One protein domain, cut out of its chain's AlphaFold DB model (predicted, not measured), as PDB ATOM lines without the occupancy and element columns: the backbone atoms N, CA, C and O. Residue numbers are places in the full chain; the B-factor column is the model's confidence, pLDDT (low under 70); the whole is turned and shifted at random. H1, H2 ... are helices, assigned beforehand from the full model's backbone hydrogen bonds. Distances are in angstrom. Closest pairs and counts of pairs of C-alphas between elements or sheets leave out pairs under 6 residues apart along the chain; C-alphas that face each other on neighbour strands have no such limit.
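Overview. This is residues 27 to 105 and 284 to 316 of the 958 residues of an uncharacterized protein of Phialocephala subalpina (UniProt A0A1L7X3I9). The model is a long helical hairpin of H1 and H2, with H3 continuing roughly along the line of H2 beyond the open end of the hairpin, and H4 leaving that same end as a long arm at a steep angle. H2 and H3, one after the other, make most of the longest axis, while residues 301 to 316 of H4 stick out to one side, residues 100 to 105 of H3 stick out at one tip, and residues 55 to 61 stand free at the turn of the hairpin. The printed part has 112 residues with four named helices, H1, H2, H3 and H4 in that order along the chain, and no named strand; its class is all helix. The whole is only just loose, close to extended, with a radius of gyration of the C-alphas of 19.7 A, and its outline is flat, spanning 70 by 41 by 19 A.

Along the chain. The printed part begins at Asp 27, and H1 follows at once with residues 28 to 56, starting at C-alpha 28 at (163.346, 171.921, 175.739) and measuring 41.8 A from first to last C-alpha. With 29 residues it is the longest helix. After a short link of 7 residues comes H2, residues 64 to 86, which is 32.4 A long. A tight link of 5 residues leads to H3, residues 92 to 105, which is 18.4 A long and ends at C-alpha 105 at (162.454, 161.537, 149.568), where the chain is cut. The printed part resumes at Asn 284, and H4, residues 291 to 316, is 35.9 A long and ends at C-alpha 316 at (154.423, 162.121, 206.734).

Arrangement. H1 and H2 form a helical hairpin: they touch, and they run opposite ways at a shallow tilt of 14 degrees. Their closest C-alphas are those of Ile 46 and Leu 71, 6.4 A apart, and H1 touches H2 with residues 42 to 53 alone. Residues 28 to 35 of H1 touch residues 292 to 300 of H4 instead. There the closest C-alphas are those of Ser 32 and Val 296, 5.9 A apart, and the two helices run the same way at a steep tilt of 69.9 degrees, only just short of about perpendicular. H2 and H4 touch only at their ends, residues 85 to 86 and 291 to 294, with the C-alphas of Gln 86 and Phe 293 closest at 5.5 A; their tilt is a steep 57 degrees, opposite ways. H3 touches no helix. It is close to H4 but not clearly touching, with 7.6 A between their closest C-alphas, those of Glu 93 and His 291. H3 is apart from H1, and also from H2. In H1, H2, H3 and H4 every O i to N i+4 pair is within hydrogen-bond range.

Size, cuts and confidence. The two C-alphas farthest apart are those of Thr 60 and Val 105, at 70.3 A. Without the stretches that stand free, the body has 83 residues and spans 55 by 21 by 17 A. Residues 106 to 283 are not printed, and C-alphas 105 and 284 are 17.1 A apart across this cut, which lies in the link from H3 to H4. Of the links that are printed whole, H2 to H3 is tight, H1 to H2 is short, and none is long. The mean pLDDT of the printed part is 74.3, and 38 residues are under 70, among them residues 57 to 61, 95 to 105 and 284 to 298.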
ATOM      1  N   ASP A  27     166.226 174.691 172.973       63.09
ATOM      2  CA  ASP A  27     166.278 173.474 173.775       63.09
ATOM      3  C   ASP A  27     165.005 173.357 174.625       63.09
ATOM      4  O   ASP A  27     164.464 174.359 175.099       63.09
ATOM      5  N   SER A  28     164.545 172.131 174.900       64.62
ATOM      6  CA  SER A  28     163.346 171.921 175.739       64.62
ATOM      7  C   SER A  28     163.437 172.590 177.125       64.62
ATOM      8  O   SER A  28     162.415 172.914 177.730       64.62
ATOM      9  N   GLN A  29     164.659 172.875 177.594       68.81
ATOM     10  CA  GLN A  29     164.921 173.717 178.759       68.81
ATOM     11  C   GLN A  29     164.500 175.184 178.539       68.81
ATOM     12  O   GLN A  29     163.775 175.717 179.374       68.81
ATOM     13  N   GLN A  30     164.861 175.817 177.418       74.75
ATOM     14  CA  GLN A  30     164.476 177.201 177.091       74.75
ATOM     15  C   GLN A  30     162.953 177.348 176.959       74.75
ATOM     16  O   GLN A  30     162.384 178.313 177.463       74.75
ATOM     17  N   HIS A  31     162.270 176.352 176.381       70.94
ATOM     18  CA  HIS A  31     160.803 176.297 176.405       70.94
ATOM     19  C   HIS A  31     160.249 176.262 177.841       70.94
ATOM     20  O   HIS A  31     159.289 176.969 178.148       70.94
ATOM     21  N   SER A  32     160.859 175.479 178.740       74.06
ATOM     22  CA  SER A  32     160.447 175.407 180.152       74.06
ATOM     23  C   SER A  32     160.725 176.692 180.940       74.06
ATOM     24  O   SER A  32     159.912 177.075 181.779       74.06
ATOM     25  N   GLU A  33     161.810 177.400 180.622       81.75
ATOM     26  CA  GLU A  33     162.161 178.700 181.202       81.75
ATOM     27  C   GLU A  33     161.217 179.808 180.705       81.75
ATOM     28  O   GLU A  33     160.731 180.608 181.504       81.75
ATOM     29  N   TRP A  34     160.854 179.812 179.417       79.00
ATOM     30  CA  TRP A  34     159.878 180.762 178.870       79.00
ATOM     31  C   TRP A  34     158.483 180.556 179.475       79.00
ATOM     32  O   TRP A  34     157.841 181.515 179.898       79.00
ATOM     33  N   TYR A  35     158.035 179.303 179.615       83.00
ATOM     34  CA  TYR A  35     156.827 178.972 180.380       83.00
ATOM     35  C   TYR A  35     156.908 179.407 181.842       83.00
ATOM     36  O   TYR A  35     155.894 179.828 182.414       83.00
ATOM     37  N   ALA A  36     158.071 179.236 182.483       85.50
ATOM     38  CA  ALA A  36     158.268 179.637 183.869       85.50
ATOM     39  C   ALA A  36     157.944 181.124 184.024       85.50
ATOM     40  O   ALA A  36     157.061 181.465 184.813       85.50
ATOM     41  N   LEU A  37     158.547 181.935 183.154       86.06
ATOM     42  CA  LEU A  37     158.405 183.384 183.067       86.06
ATOM     43  C   LEU A  37     156.984 183.823 182.653       86.06
ATOM     44  O   LEU A  37     156.457 184.786 183.207       86.06
ATOM     45  N   LEU A  38     156.313 183.106 181.739       83.25
ATOM     46  CA  LEU A  38     154.919 183.407 181.373       83.25
ATOM     47  C   LEU A  38     153.969 183.224 182.568       83.25
ATOM     48  O   LEU A  38     153.134 184.088 182.826       83.25
ATOM     49  N   ARG A  39     154.109 182.124 183.322       88.75
ATOM     50  CA  ARG A  39     153.275 181.889 184.513       88.75
ATOM     51  C   ARG A  39     153.628 182.851 185.648       88.75
ATOM     52  O   ARG A  39     152.717 183.364 186.275       88.75
ATOM     53  N   GLU A  40     154.908 183.168 185.849       90.88
ATOM     54  CA  GLU A  40     155.348 184.188 186.814       90.88
ATOM     55  C   GLU A  40     154.725 185.564 186.518       90.88
ATOM     56  O   GLU A  40     154.255 186.238 187.433       90.88
ATOM     57  N   ARG A  41     154.634 185.958 185.239       89.25
ATOM     58  CA  ARG A  41     153.922 187.180 184.824       89.25
ATOM     59  C   ARG A  41     152.420 187.115 185.088       89.25
ATOM     60  O   ARG A  41     151.857 188.117 185.510       89.25
ATOM     61  N   HIS A  42     151.780 185.968 184.872       91.31
ATOM     62  CA  HIS A  42     150.360 185.793 185.181       91.31
ATOM     63  C   HIS A  42     150.086 185.818 186.694       91.31
ATOM     64  O   HIS A  42     149.181 186.517 187.142       91.31
ATOM     65  N   ASP A  43     150.915 185.147 187.498       89.38
ATOM     66  CA  ASP A  43     150.855 185.200 188.962       89.38
ATOM     67  C   ASP A  43     151.069 186.646 189.471       89.38
ATOM     68  O   ASP A  43     150.348 187.101 190.362       89.38
ATOM     69  N   HIS A  44     151.992 187.405 188.860       91.44
ATOM     70  CA  HIS A  44     152.184 188.838 189.127       91.44
ATOM     71  C   HIS A  44     150.950 189.666 188.750       91.44
ATOM     72  O   HIS A  44     150.524 190.519 189.524       91.44
ATOM     73  N   ARG A  45     150.339 189.397 187.593       89.38
ATOM     74  CA  ARG A  45     149.169 190.125 187.085       89.38
ATOM     75  C   ARG A  45     147.903 189.863 187.904       89.38
ATOM     76  O   ARG A  45     147.191 190.804 188.243       89.38
ATOM     77  N   ILE A  46     147.683 188.624 188.338       92.50
ATOM     78  CA  ILE A  46     146.684 188.274 189.362       92.50
ATOM     79  C   ILE A  46     146.978 188.998 190.688       92.50
ATOM     80  O   ILE A  46     146.049 189.411 191.388       92.50
ATOM     81  N   GLY A  47     148.257 189.177 191.031       90.56
ATOM     82  CA  GLY A  47     148.702 190.014 192.145       90.56
ATOM     83  C   GLY A  47     148.287 191.481 191.992       90.56
ATOM     84  O   GLY A  47     147.666 192.018 192.906       90.56
ATOM     85  N   GLU A  48     148.564 192.095 190.837       90.94
ATOM     86  CA  GLU A  48     148.182 193.476 190.498       90.94
ATOM     87  C   GLU A  48     146.665 193.686 190.529       90.94
ATOM     88  O   GLU A  48     146.188 194.636 191.140       90.94
ATOM     89  N   ILE A  49     145.888 192.796 189.902       88.81
ATOM     90  CA  ILE A  49     144.419 192.871 189.889       88.81
ATOM     91  C   ILE A  49     143.883 192.847 191.329       88.81
ATOM     92  O   ILE A  49     143.057 193.679 191.710       88.81
ATOM     93  N   ARG A  50     144.427 191.964 192.178       88.12
ATOM     94  CA  ARG A  50     144.072 191.903 193.604       88.12
ATOM     95  C   ARG A  50     144.514 193.139 194.381       88.12
ATOM     96  O   ARG A  50     143.716 193.623 195.177       88.12
ATOM     97  N   SER A  51     145.728 193.663 194.189       87.56
ATOM     98  CA  SER A  51     146.170 194.873 194.901       87.56
ATOM     99  C   SER A  51     145.356 196.091 194.484       87.56
ATOM    100  O   SER A  51     144.865 196.809 195.347       87.56
ATOM    101  N   ASN A  52     145.114 196.262 193.184       86.44
ATOM    102  CA  ASN A  52     144.324 197.366 192.646       86.44
ATOM    103  C   ASN A  52     142.876 197.308 193.149       86.44
ATOM    104  O   ASN A  52     142.312 198.343 193.488       86.44
ATOM    105  N   HIS A  53     142.279 196.117 193.260       85.81
ATOM    106  CA  HIS A  53     140.962 195.962 193.877       85.81
ATOM    107  C   HIS A  53     140.979 196.223 195.394       85.81
ATOM    108  O   HIS A  53     140.046 196.835 195.904       85.81
ATOM    109  N   TRP A  54     142.023 195.823 196.128       81.56
ATOM    110  CA  TRP A  54     142.158 196.140 197.561       81.56
ATOM    111  C   TRP A  54     142.382 197.637 197.830       81.56
ATOM    112  O   TRP A  54     141.841 198.164 198.800       81.56
ATOM    113  N   ASP A  55     143.118 198.336 196.966       82.12
ATOM    114  CA  ASP A  55     143.255 199.795 197.030       82.12
ATOM    115  C   ASP A  55     141.940 200.497 196.631       82.12
ATOM    116  O   ASP A  55     141.552 201.480 197.264       82.12
ATOM    117  N   ARG A  56     141.208 199.969 195.634       74.00
ATOM    118  CA  ARG A  56     139.907 200.503 195.190       74.00
ATOM    119  C   ARG A  56     138.755 200.241 196.163       74.00
ATOM    120  O   ARG A  56     137.919 201.119 196.298       74.00
ATOM    121  N   THR A  57     138.721 199.108 196.870       69.31
ATOM    122  CA  THR A  57     137.696 198.794 197.900       69.31
ATOM    123  C   THR A  57     137.874 199.576 199.207       69.31
ATOM    124  O   THR A  57     137.038 199.493 200.107       69.31
ATOM    125  N   GLY A  58     138.931 200.392 199.307       69.44
ATOM    126  CA  GLY A  58     138.973 201.525 200.234       69.44
ATOM    127  C   GLY A  58     137.986 202.647 199.869       69.44
ATOM    128  O   GLY A  58     137.660 203.456 200.733       69.44
ATOM    129  N   SER A  59     137.500 202.676 198.621       58.50
ATOM    130  CA  SER A  59     136.299 203.391 198.180       58.50
ATOM    131  C   SER A  59     135.124 202.409 198.069       58.50
ATOM    132  O   SER A  59     135.301 201.225 197.783       58.50
ATOM    133  N   THR A  60     133.910 202.872 198.356       57.84
ATOM    134  CA  THR A  60     132.809 202.003 198.811       57.84
ATOM    135  C   THR A  60     131.991 201.300 197.721       57.84
ATOM    136  O   THR A  60     131.055 200.584 198.072       57.84
ATOM    137  N   SER A  61     132.309 201.475 196.434       62.16
ATOM    138  CA  SER A  61     131.471 201.005 195.314       62.16
ATOM    139  C   SER A  61     131.909 199.692 194.649       62.16
ATOM    140  O   SER A  61     131.065 198.988 194.099       62.16
ATOM    141  N   VAL A  62     133.193 199.310 194.695       72.25
ATOM    142  CA  VAL A  62     133.675 198.124 193.953       72.25
ATOM    143  C   VAL A  62     133.313 196.831 194.687       72.25
ATOM    144  O   VAL A  62     133.661 196.651 195.854       72.25
ATOM    145  N   THR A  63     132.646 195.895 194.012       78.06
ATOM    146  CA  THR A  63     132.159 194.661 194.641       78.06
ATOM    147  C   THR A  63     133.152 193.510 194.487       78.06
ATOM    148  O   THR A  63     133.891 193.414 193.506       78.06
ATOM    149  N   SER A  64     133.132 192.551 195.418       80.62
ATOM    150  CA  SER A  64     133.943 191.328 195.308       80.62
ATOM    151  C   SER A  64     133.635 190.499 194.049       80.62
ATOM    152  O   SER A  64     134.447 189.655 193.674       80.62
ATOM    153  N   GLN A  65     132.482 190.714 193.402       86.69
ATOM    154  CA  GLN A  65     132.139 190.066 192.137       86.69
ATOM    155  C   GLN A  65     132.984 190.614 190.982       86.69
ATOM    156  O   GLN A  65     133.410 189.839 190.130       86.69
ATOM    157  N   ASP A  66     133.293 191.911 190.988       82.25
ATOM    158  CA  ASP A  66     134.081 192.560 189.936       82.25
ATOM    159  C   ASP A  66     135.522 192.029 189.940       82.25
ATOM    160  O   ASP A  66     136.034 191.615 188.904       82.25
ATOM    161  N   LEU A  67     136.122 191.864 191.130       87.75
ATOM    162  CA  LEU A  67     137.408 191.170 191.279       87.75
ATOM    163  C   LEU A  67     137.367 189.732 190.744       87.75
ATOM    164  O   LEU A  67     138.344 189.260 190.164       87.75
ATOM    165  N   MET A  68     136.275 189.004 190.980       89.81
ATOM    166  CA  MET A  68     136.152 187.630 190.494       89.81
ATOM    167  C   MET A  68     136.020 187.581 188.969       89.81
ATOM    168  O   MET A  68     136.606 186.692 188.354       89.81
ATOM    169  N   ASN A  69     135.334 188.555 188.363       90.50
ATOM    170  CA  ASN A  69     135.238 188.703 186.913       90.50
ATOM    171  C   ASN A  69     136.614 189.032 186.296       90.50
ATOM    172  O   ASN A  69     137.029 188.349 185.360       90.50
ATOM    173  N   ASP A  70     137.351 190.000 186.859       88.00
ATOM    174  CA  ASP A  70     138.700 190.398 186.414       88.00
ATOM    175  C   ASP A  70     139.722 189.256 186.545       88.00
ATOM    176  O   ASP A  70     140.569 189.036 185.677       88.00
ATOM    177  N   LEU A  71     139.656 188.493 187.640       91.75
ATOM    178  CA  LEU A  71     140.530 187.337 187.840       91.75
ATOM    179  C   LEU A  71     140.166 186.168 186.923       91.75
ATOM    180  O   LEU A  71     141.061 185.425 186.512       91.75
ATOM    181  N   GLU A  72     138.886 185.980 186.598       91.44
ATOM    182  CA  GLU A  72     138.477 184.950 185.648       91.44
ATOM    183  C   GLU A  72     138.852 185.331 184.208       91.44
ATOM    184  O   GLU A  72     139.342 184.470 183.475       91.44
ATOM    185  N   SER A  73     138.696 186.595 183.800       89.56
ATOM    186  CA  SER A  73     139.071 187.059 182.458       89.56
ATOM    187  C   SER A  73     140.582 186.940 182.215       89.56
ATOM    188  O   SER A  73     140.982 186.325 181.225       89.56
ATOM    189  N   GLU A  74     141.420 187.390 183.154       91.12
ATOM    190  CA  GLU A  74     142.881 187.226 183.102       91.12
ATOM    191  C   GLU A  74     143.282 185.734 183.100       91.12
ATOM    192  O   GLU A  74     144.102 185.311 182.284       91.12
ATOM    193  N   THR A  75     142.627 184.889 183.909       88.94
ATOM    194  CA  THR A  75     142.892 183.435 183.914       88.94
ATOM    195  C   THR A  75     142.491 182.767 182.591       88.94
ATOM    196  O   THR A  75     143.200 181.885 182.096       88.94
ATOM    197  N   ARG A  76     141.373 183.180 181.975       89.50
ATOM    198  CA  ARG A  76     140.951 182.716 180.641       89.50
ATOM    199  C   ARG A  76     141.935 183.181 179.562       89.50
ATOM    200  O   ARG A  76     142.310 182.369 178.716       89.50
ATOM    201  N   LEU A  77     142.398 184.431 179.616       87.12
ATOM    202  CA  LEU A  77     143.393 184.994 178.696       87.12
ATOM    203  C   LEU A  77     144.742 184.268 178.798       87.12
ATOM    204  O   LEU A  77     145.338 183.924 177.775       87.12
ATOM    205  N   PHE A  78     145.199 183.968 180.014       90.75
ATOM    206  CA  PHE A  78     146.403 183.176 180.244       90.75
ATOM    207  C   PHE A  78     146.255 181.748 179.725       90.75
ATOM    208  O   PHE A  78     147.114 181.300 178.973       90.75
ATOM    209  N   ASN A  79     145.150 181.057 180.021       84.94
ATOM    210  CA  ASN A  79     144.897 179.714 179.490       84.94
ATOM    211  C   ASN A  79     144.800 179.702 177.955       84.94
ATOM    212  O   ASN A  79     145.322 178.790 177.321       84.94
ATOM    213  N   HIS A  80     144.207 180.728 177.338       86.31
ATOM    214  CA  HIS A  80     144.199 180.891 175.884       86.31
ATOM    215  C   HIS A  80     145.594 181.213 175.322       86.31
ATOM    216  O   HIS A  80     145.925 180.762 174.234       86.31
ATOM    217  N   THR A  81     146.443 181.936 176.056       80.88
ATOM    218  CA  THR A  81     147.835 182.220 175.659       80.88
ATOM    219  C   THR A  81     148.719 180.979 175.799       80.88
ATOM    220  O   THR A  81     149.487 180.676 174.889       80.88
ATOM    221  N   LEU A  82     148.568 180.212 176.886       82.88
ATOM    222  CA  LEU A  82     149.161 178.883 177.039       82.88
ATOM    223  C   LEU A  82     148.721 177.987 175.883       82.88
ATOM    224  O   LEU A  82     149.587 177.434 175.216       82.88
ATOM    225  N   GLN A  83     147.414 177.904 175.602       84.25
ATOM    226  CA  GLN A  83     146.872 177.102 174.506       84.25
ATOM    227  C   GLN A  83     147.354 177.599 173.147       84.25
ATOM    228  O   GLN A  83     147.730 176.773 172.337       84.25
ATOM    229  N   LEU A  84     147.436 178.908 172.894       79.44
ATOM    230  CA  LEU A  84     147.979 179.436 171.644       79.44
ATOM    231  C   LEU A  84     149.445 179.089 171.475       79.44
ATOM    232  O   LEU A  84     149.832 178.833 170.351       79.44
ATOM    233  N   VAL A  85     150.260 179.054 172.532       74.88
ATOM    234  CA  VAL A  85     151.653 178.606 172.406       74.88
ATOM    235  C   VAL A  85     151.763 177.074 172.475       74.88
ATOM    236  O   VAL A  85     152.702 176.551 171.898       74.88
ATOM    237  N   GLN A  86     150.769 176.342 173.004       77.94
ATOM    238  CA  GLN A  86     150.552 174.887 172.823       77.94
ATOM    239  C   GLN A  86     149.986 174.516 171.436       77.94
ATOM    240  O   GLN A  86     150.201 173.395 170.975       77.94
ATOM    241  N   ASP A  87     149.409 175.490 170.730       77.50
ATOM    242  CA  ASP A  87     149.030 175.536 169.313       77.50
ATOM    243  C   ASP A  87     149.981 176.422 168.491       77.50
ATOM    244  O   ASP A  87     149.819 176.526 167.276       77.50
ATOM    245  N   TYR A  88     151.107 176.857 169.087       72.31
ATOM    246  CA  TYR A  88     152.400 176.879 168.402       72.31
ATOM    247  C   TYR A  88     152.942 175.459 168.189       72.31
ATOM    248  O   TYR A  88     154.002 175.230 167.621       72.31
ATOM    249  N   SER A  89     152.046 174.496 168.416       73.69
ATOM    250  CA  SER A  89     151.618 173.490 167.463       73.69
ATOM    251  C   SER A  89     150.743 174.028 166.325       73.69
ATOM    252  O   SER A  89     149.601 173.624 166.208       73.69
ATOM    253  N   THR A  90     151.149 174.836 165.347       73.56
ATOM    254  CA  THR A  90     152.339 175.625 164.984       73.56
ATOM    255  C   THR A  90     153.542 174.713 164.428       73.56
ATOM    256  O   THR A  90     153.924 173.871 165.184       73.56
ATOM    257  N   GLU A  91     154.097 174.629 163.195       72.81
ATOM    258  CA  GLU A  91     154.846 173.536 162.426       72.81
ATOM    259  C   GLU A  91     155.803 172.533 163.134       72.81
ATOM    260  O   GLU A  91     155.770 171.324 162.891       72.81
ATOM    261  N   ALA A  92     156.813 173.016 163.850       69.62
ATOM    262  CA  ALA A  92     158.167 172.453 163.697       69.62
ATOM    263  C   ALA A  92     158.546 171.101 164.362       69.62
ATOM    264  O   ALA A  92     159.653 170.643 164.102       69.62
ATOM    265  N   GLU A  93     157.712 170.396 165.135       71.38
ATOM    266  CA  GLU A  93     157.954 168.960 165.425       71.38
ATOM    267  C   GLU A  93     157.477 168.120 164.238       71.38
ATOM    268  O   GLU A  93     158.243 167.331 163.677       71.38
ATOM    269  N   ARG A  94     156.236 168.349 163.781       76.62
ATOM    270  CA  ARG A  94     155.721 167.745 162.551       76.62
ATOM    271  C   ARG A  94     156.471 168.259 161.321       76.62
ATOM    272  O   ARG A  94     156.434 167.562 160.322       76.62
ATOM    273  N   ILE A  95     157.216 169.367 161.367       62.72
ATOM    274  CA  ILE A  95     158.086 169.769 160.245       62.72
ATOM    275  C   ILE A  95     159.584 169.659 160.404       62.72
ATOM    276  O   ILE A  95     160.242 169.471 159.382       62.72
ATOM    277  N   ALA A  96     160.120 169.492 161.609       69.75
ATOM    278  CA  ALA A  96     161.288 168.628 161.721       69.75
ATOM    279  C   ALA A  96     160.974 167.280 161.036       69.75
ATOM    280  O   ALA A  96     161.761 166.839 160.207       69.75
ATOM    281  N   ALA A  97     159.780 166.705 161.242       68.75
ATOM    282  CA  ALA A  97     159.358 165.484 160.554       68.75
ATOM    283  C   ALA A  97     159.099 165.645 159.036       68.75
ATOM    284  O   ALA A  97     159.772 164.968 158.267       68.75
ATOM    285  N   ASP A  98     158.197 166.507 158.548       63.88
ATOM    286  CA  ASP A  98     157.873 166.571 157.110       63.88
ATOM    287  C   ASP A  98     159.069 167.114 156.283       63.88
ATOM    288  O   ASP A  98     159.221 166.710 155.130       63.88
ATOM    289  N   THR A  99     159.992 167.920 156.847       65.44
ATOM    290  CA  THR A  99     161.265 168.246 156.154       65.44
ATOM    291  C   THR A  99     162.304 167.130 156.240       65.44
ATOM    292  O   THR A  99     162.997 166.910 155.250       65.44
ATOM    293  N   GLN A 100     162.379 166.347 157.326       65.62
ATOM    294  CA  GLN A 100     163.153 165.093 157.334       65.62
ATOM    295  C   GLN A 100     162.592 164.081 156.322       65.62
ATOM    296  O   GLN A 100     163.362 163.394 155.654       65.62
ATOM    297  N   VAL A 101     161.268 164.016 156.143       64.94
ATOM    298  CA  VAL A 101     160.611 163.187 155.123       64.94
ATOM    299  C   VAL A 101     160.909 163.714 153.719       64.94
ATOM    300  O   VAL A 101     161.247 162.914 152.850       64.94
ATOM    301  N   GLN A 102     160.872 165.030 153.476       56.28
ATOM    302  CA  GLN A 102     161.312 165.591 152.192       56.28
ATOM    303  C   GLN A 102     162.800 165.334 151.931       56.28
ATOM    304  O   GLN A 102     163.139 164.919 150.827       56.28
ATOM    305  N   ALA A 103     163.679 165.484 152.925       65.00
ATOM    306  CA  ALA A 103     165.094 165.137 152.799       65.00
ATOM    307  C   ALA A 103     165.279 163.647 152.461       65.00
ATOM    308  O   ALA A 103     166.032 163.322 151.550       65.00
ATOM    309  N   TYR A 104     164.520 162.754 153.105       57.09
ATOM    310  CA  TYR A 104     164.525 161.312 152.836       57.09
ATOM    311  C   TYR A 104     164.008 160.960 151.424       57.09
ATOM    312  O   TYR A 104     164.545 160.071 150.755       57.09
ATOM    313  N   VAL A 105     162.986 161.675 150.937       61.69
ATOM    314  CA  VAL A 105     162.454 161.537 149.568       61.69
ATOM    315  C   VAL A 105     163.432 162.096 148.528       61.69
ATOM    316  O   VAL A 105     163.620 161.470 147.490       61.69
ATOM    317  N   ASN A 284     155.741 176.485 157.454       43.88
ATOM    318  CA  ASN A 284     156.352 175.219 157.846       43.88
ATOM    319  C   ASN A 284     156.811 175.230 159.327       43.88
ATOM    320  O   ASN A 284     157.089 174.199 159.930       43.88
ATOM    321  N   TYR A 285     156.787 176.391 159.973       47.81
ATOM    322  CA  TYR A 285     156.767 176.514 161.421       47.81
ATOM    323  C   TYR A 285     155.314 176.843 161.906       47.81
ATOM    324  O   TYR A 285     155.167 177.169 163.082       47.81
ATOM    325  N   LEU A 286     154.226 176.606 161.084       47.59
ATOM    326  CA  LEU A 286     152.736 176.649 161.391       47.59
ATOM    327  C   LEU A 286     151.704 175.387 161.266       47.59
ATOM    328  O   LEU A 286     150.873 175.386 160.367       47.59
ATOM    329  N   PHE A 287     151.602 174.437 162.259       45.66
ATOM    330  CA  PHE A 287     150.795 173.176 162.508       45.66
ATOM    331  C   PHE A 287     151.507 171.976 163.316       45.66
ATOM    332  O   PHE A 287     151.626 170.895 162.748       45.66
ATOM    333  N   SER A 288     152.011 172.055 164.570       43.28
ATOM    334  CA  SER A 288     152.670 171.023 165.481       43.28
ATOM    335  C   SER A 288     154.194 171.099 165.850       43.28
ATOM    336  O   SER A 288     154.941 170.272 165.353       43.28
ATOM    337  N   PHE A 289     154.639 171.975 166.781       47.78
ATOM    338  CA  PHE A 289     155.957 172.132 167.463       47.78
ATOM    339  C   PHE A 289     155.827 172.259 168.978       47.78
ATOM    340  O   PHE A 289     156.822 172.177 169.691       47.78
ATOM    341  N   ALA A 290     154.609 172.487 169.469       48.94
ATOM    342  CA  ALA A 290     154.324 172.711 170.872       48.94
ATOM    343  C   ALA A 290     153.545 171.558 171.503       48.94
ATOM    344  O   ALA A 290     153.027 171.682 172.609       48.94
ATOM    345  N   HIS A 291     153.565 170.396 170.866       48.56
ATOM    346  CA  HIS A 291     153.436 169.143 171.581       48.56
ATOM    347  C   HIS A 291     154.662 169.005 172.516       48.56
ATOM    348  O   HIS A 291     154.507 168.627 173.670       48.56
ATOM    349  N   GLN A 292     155.817 169.547 172.115       52.19
ATOM    350  CA  GLN A 292     156.965 169.921 172.955       52.19
ATOM    351  C   GLN A 292     156.598 170.849 174.134       52.19
ATOM    352  O   GLN A 292     157.191 170.768 175.205       52.19
ATOM    353  N   PHE A 293     155.606 171.724 173.964       52.59
ATOM    354  CA  PHE A 293     155.134 172.672 174.976       52.59
ATOM    355  C   PHE A 293     154.086 172.014 175.888       52.59
ATOM    356  O   PHE A 293     154.157 172.186 177.100       52.59
ATOM    357  N   GLY A 294     153.175 171.191 175.363       53.44
ATOM    358  CA  GLY A 294     152.294 170.335 176.167       53.44
ATOM    359  C   GLY A 294     153.085 169.314 176.992       53.44
ATOM    360  O   GLY A 294     152.833 169.154 178.182       53.44
ATOM    361  N   GLU A 295     154.132 168.714 176.414       63.19
ATOM    362  CA  GLU A 295     155.119 167.913 177.144       63.19
ATOM    363  C   GLU A 295     155.820 168.732 178.230       63.19
ATOM    364  O   GLU A 295     156.038 168.217 179.321       63.19
ATOM    365  N   VAL A 296     156.179 169.993 177.978       63.56
ATOM    366  CA  VAL A 296     156.827 170.837 178.992       63.56
ATOM    367  C   VAL A 296     155.857 171.275 180.093       63.56
ATOM    368  O   VAL A 296     156.271 171.294 181.252       63.56
ATOM    369  N   GLU A 297     154.578 171.546 179.814       59.19
ATOM    370  CA  GLU A 297     153.607 171.820 180.883       59.19
ATOM    371  C   GLU A 297     153.210 170.561 181.656       59.19
ATOM    372  O   GLU A 297     153.100 170.623 182.882       59.19
ATOM    373  N   GLN A 298     153.112 169.403 180.995       67.00
ATOM    374  CA  GLN A 298     152.961 168.121 181.676       67.00
ATOM    375  C   GLN A 298     154.187 167.825 182.550       67.00
ATOM    376  O   GLN A 298     154.021 167.553 183.734       67.00
ATOM    377  N   ARG A 299     155.419 167.971 182.039       71.75
ATOM    378  CA  ARG A 299     156.653 167.845 182.839       71.75
ATOM    379  C   ARG A 299     156.680 168.853 183.991       71.75
ATOM    380  O   ARG A 299     157.114 168.501 185.082       71.75
ATOM    381  N   ARG A 300     156.190 170.085 183.801       72.62
ATOM    382  CA  ARG A 300     156.085 171.097 184.867       72.62
ATOM    383  C   ARG A 300     155.068 170.689 185.934       72.62
ATOM    384  O   ARG A 300     155.366 170.823 187.116       72.62
ATOM    385  N   ALA A 301     153.912 170.153 185.547       62.75
ATOM    386  CA  ALA A 301     152.902 169.635 186.469       62.75
ATOM    387  C   ALA A 301     153.359 168.345 187.178       62.75
ATOM    388  O   ALA A 301     153.097 168.170 188.368       62.75
ATOM    389  N   GLU A 302     154.094 167.464 186.500       76.81
ATOM    390  CA  GLU A 302     154.723 166.271 187.078       76.81
ATOM    391  C   GLU A 302     155.836 166.649 188.065       76.81
ATOM    392  O   GLU A 302     155.886 166.094 189.159       76.81
ATOM    393  N   LEU A 303     156.667 167.650 187.755       76.06
ATOM    394  CA  LEU A 303     157.671 168.188 188.680       76.06
ATOM    395  C   LEU A 303     157.022 168.862 189.897       76.06
ATOM    396  O   LEU A 303     157.351 168.500 191.027       76.06
ATOM    397  N   GLN A 304     156.058 169.770 189.694       74.75
ATOM    398  CA  GLN A 304     155.342 170.440 190.788       74.75
ATOM    399  C   GLN A 304     154.565 169.444 191.661       74.75
ATOM    400  O   GLN A 304     154.574 169.556 192.885       74.75
ATOM    401  N   SER A 305     153.919 168.436 191.066       68.50
ATOM    402  CA  SER A 305     153.211 167.408 191.835       68.50
ATOM    403  C   SER A 305     154.169 166.448 192.542       68.50
ATOM    404  O   SER A 305     153.904 166.103 193.691       68.50
ATOM    405  N   ALA A 306     155.309 166.073 191.954       76.81
ATOM    406  CA  ALA A 306     156.325 165.267 192.633       76.81
ATOM    407  C   ALA A 306     156.963 166.014 193.823       76.81
ATOM    408  O   ALA A 306     157.183 165.406 194.875       76.81
ATOM    409  N   GLU A 307     157.194 167.322 193.687       75.12
ATOM    410  CA  GLU A 307     157.706 168.217 194.732       75.12
ATOM    411  C   GLU A 307     156.695 168.425 195.869       75.12
ATOM    412  O   GLU A 307     157.001 168.157 197.038       75.12
ATOM    413  N   LEU A 308     155.446 168.781 195.545       72.12
ATOM    414  CA  LEU A 308     154.349 168.849 196.520       72.12
ATOM    415  C   LEU A 308     154.166 167.511 197.242       72.12
ATOM    416  O   LEU A 308     154.016 167.472 198.469       72.12
ATOM    417  N   GLN A 309     154.249 166.403 196.509       78.38
ATOM    418  CA  GLN A 309     154.192 165.078 197.095       78.38
ATOM    419  C   GLN A 309     155.408 164.760 197.997       78.38
ATOM    420  O   GLN A 309     155.273 163.893 198.860       78.38
ATOM    421  N   GLU A 310     156.568 165.430 197.896       70.38
ATOM    422  CA  GLU A 310     157.635 165.269 198.906       70.38
ATOM    423  C   GLU A 310     157.420 166.145 200.118       70.38
ATOM    424  O   GLU A 310     157.644 165.676 201.232       70.38
ATOM    425  N   SER A 311     156.912 167.365 199.948       72.44
ATOM    426  CA  SER A 311     156.444 168.127 201.108       72.44
ATOM    427  C   SER A 311     155.476 167.259 201.935       72.44
ATOM    428  O   SER A 311     155.562 167.237 203.161       72.44
ATOM    429  N   SER A 312     154.688 166.405 201.261       65.19
ATOM    430  CA  SER A 312     153.902 165.328 201.866       65.19
ATOM    431  C   SER A 312     154.738 164.158 202.429       65.19
ATOM    432  O   SER A 312     154.538 163.840 203.595       65.19
ATOM    433  N   ARG A 313     155.708 163.529 201.724       76.44
ATOM    434  CA  ARG A 313     156.537 162.438 202.326       76.44
ATOM    435  C   ARG A 313     157.400 162.888 203.501       76.44
ATOM    436  O   ARG A 313     157.532 162.131 204.456       76.44
ATOM    437  N   ARG A 314     157.994 164.082 203.452       70.81
ATOM    438  CA  ARG A 314     158.803 164.650 204.544       70.81
ATOM    439  C   ARG A 314     157.926 164.999 205.743       70.81
ATOM    440  O   ARG A 314     158.301 164.662 206.861       70.81
ATOM    441  N   ARG A 315     156.730 165.564 205.526       71.75
ATOM    442  CA  ARG A 315     155.744 165.765 206.606       71.75
ATOM    443  C   ARG A 315     155.221 164.438 207.161       71.75
ATOM    444  O   ARG A 315     155.194 164.305 208.375       71.75
ATOM    445  N   ARG A 316     154.897 163.453 206.313       71.56
ATOM    446  CA  ARG A 316     154.423 162.121 206.734       71.56
ATOM    447  C   ARG A 316     155.476 161.338 207.503       71.56
ATOM    448  O   ARG A 316     155.181 160.947 208.616       71.56
TER     449      ARG A 316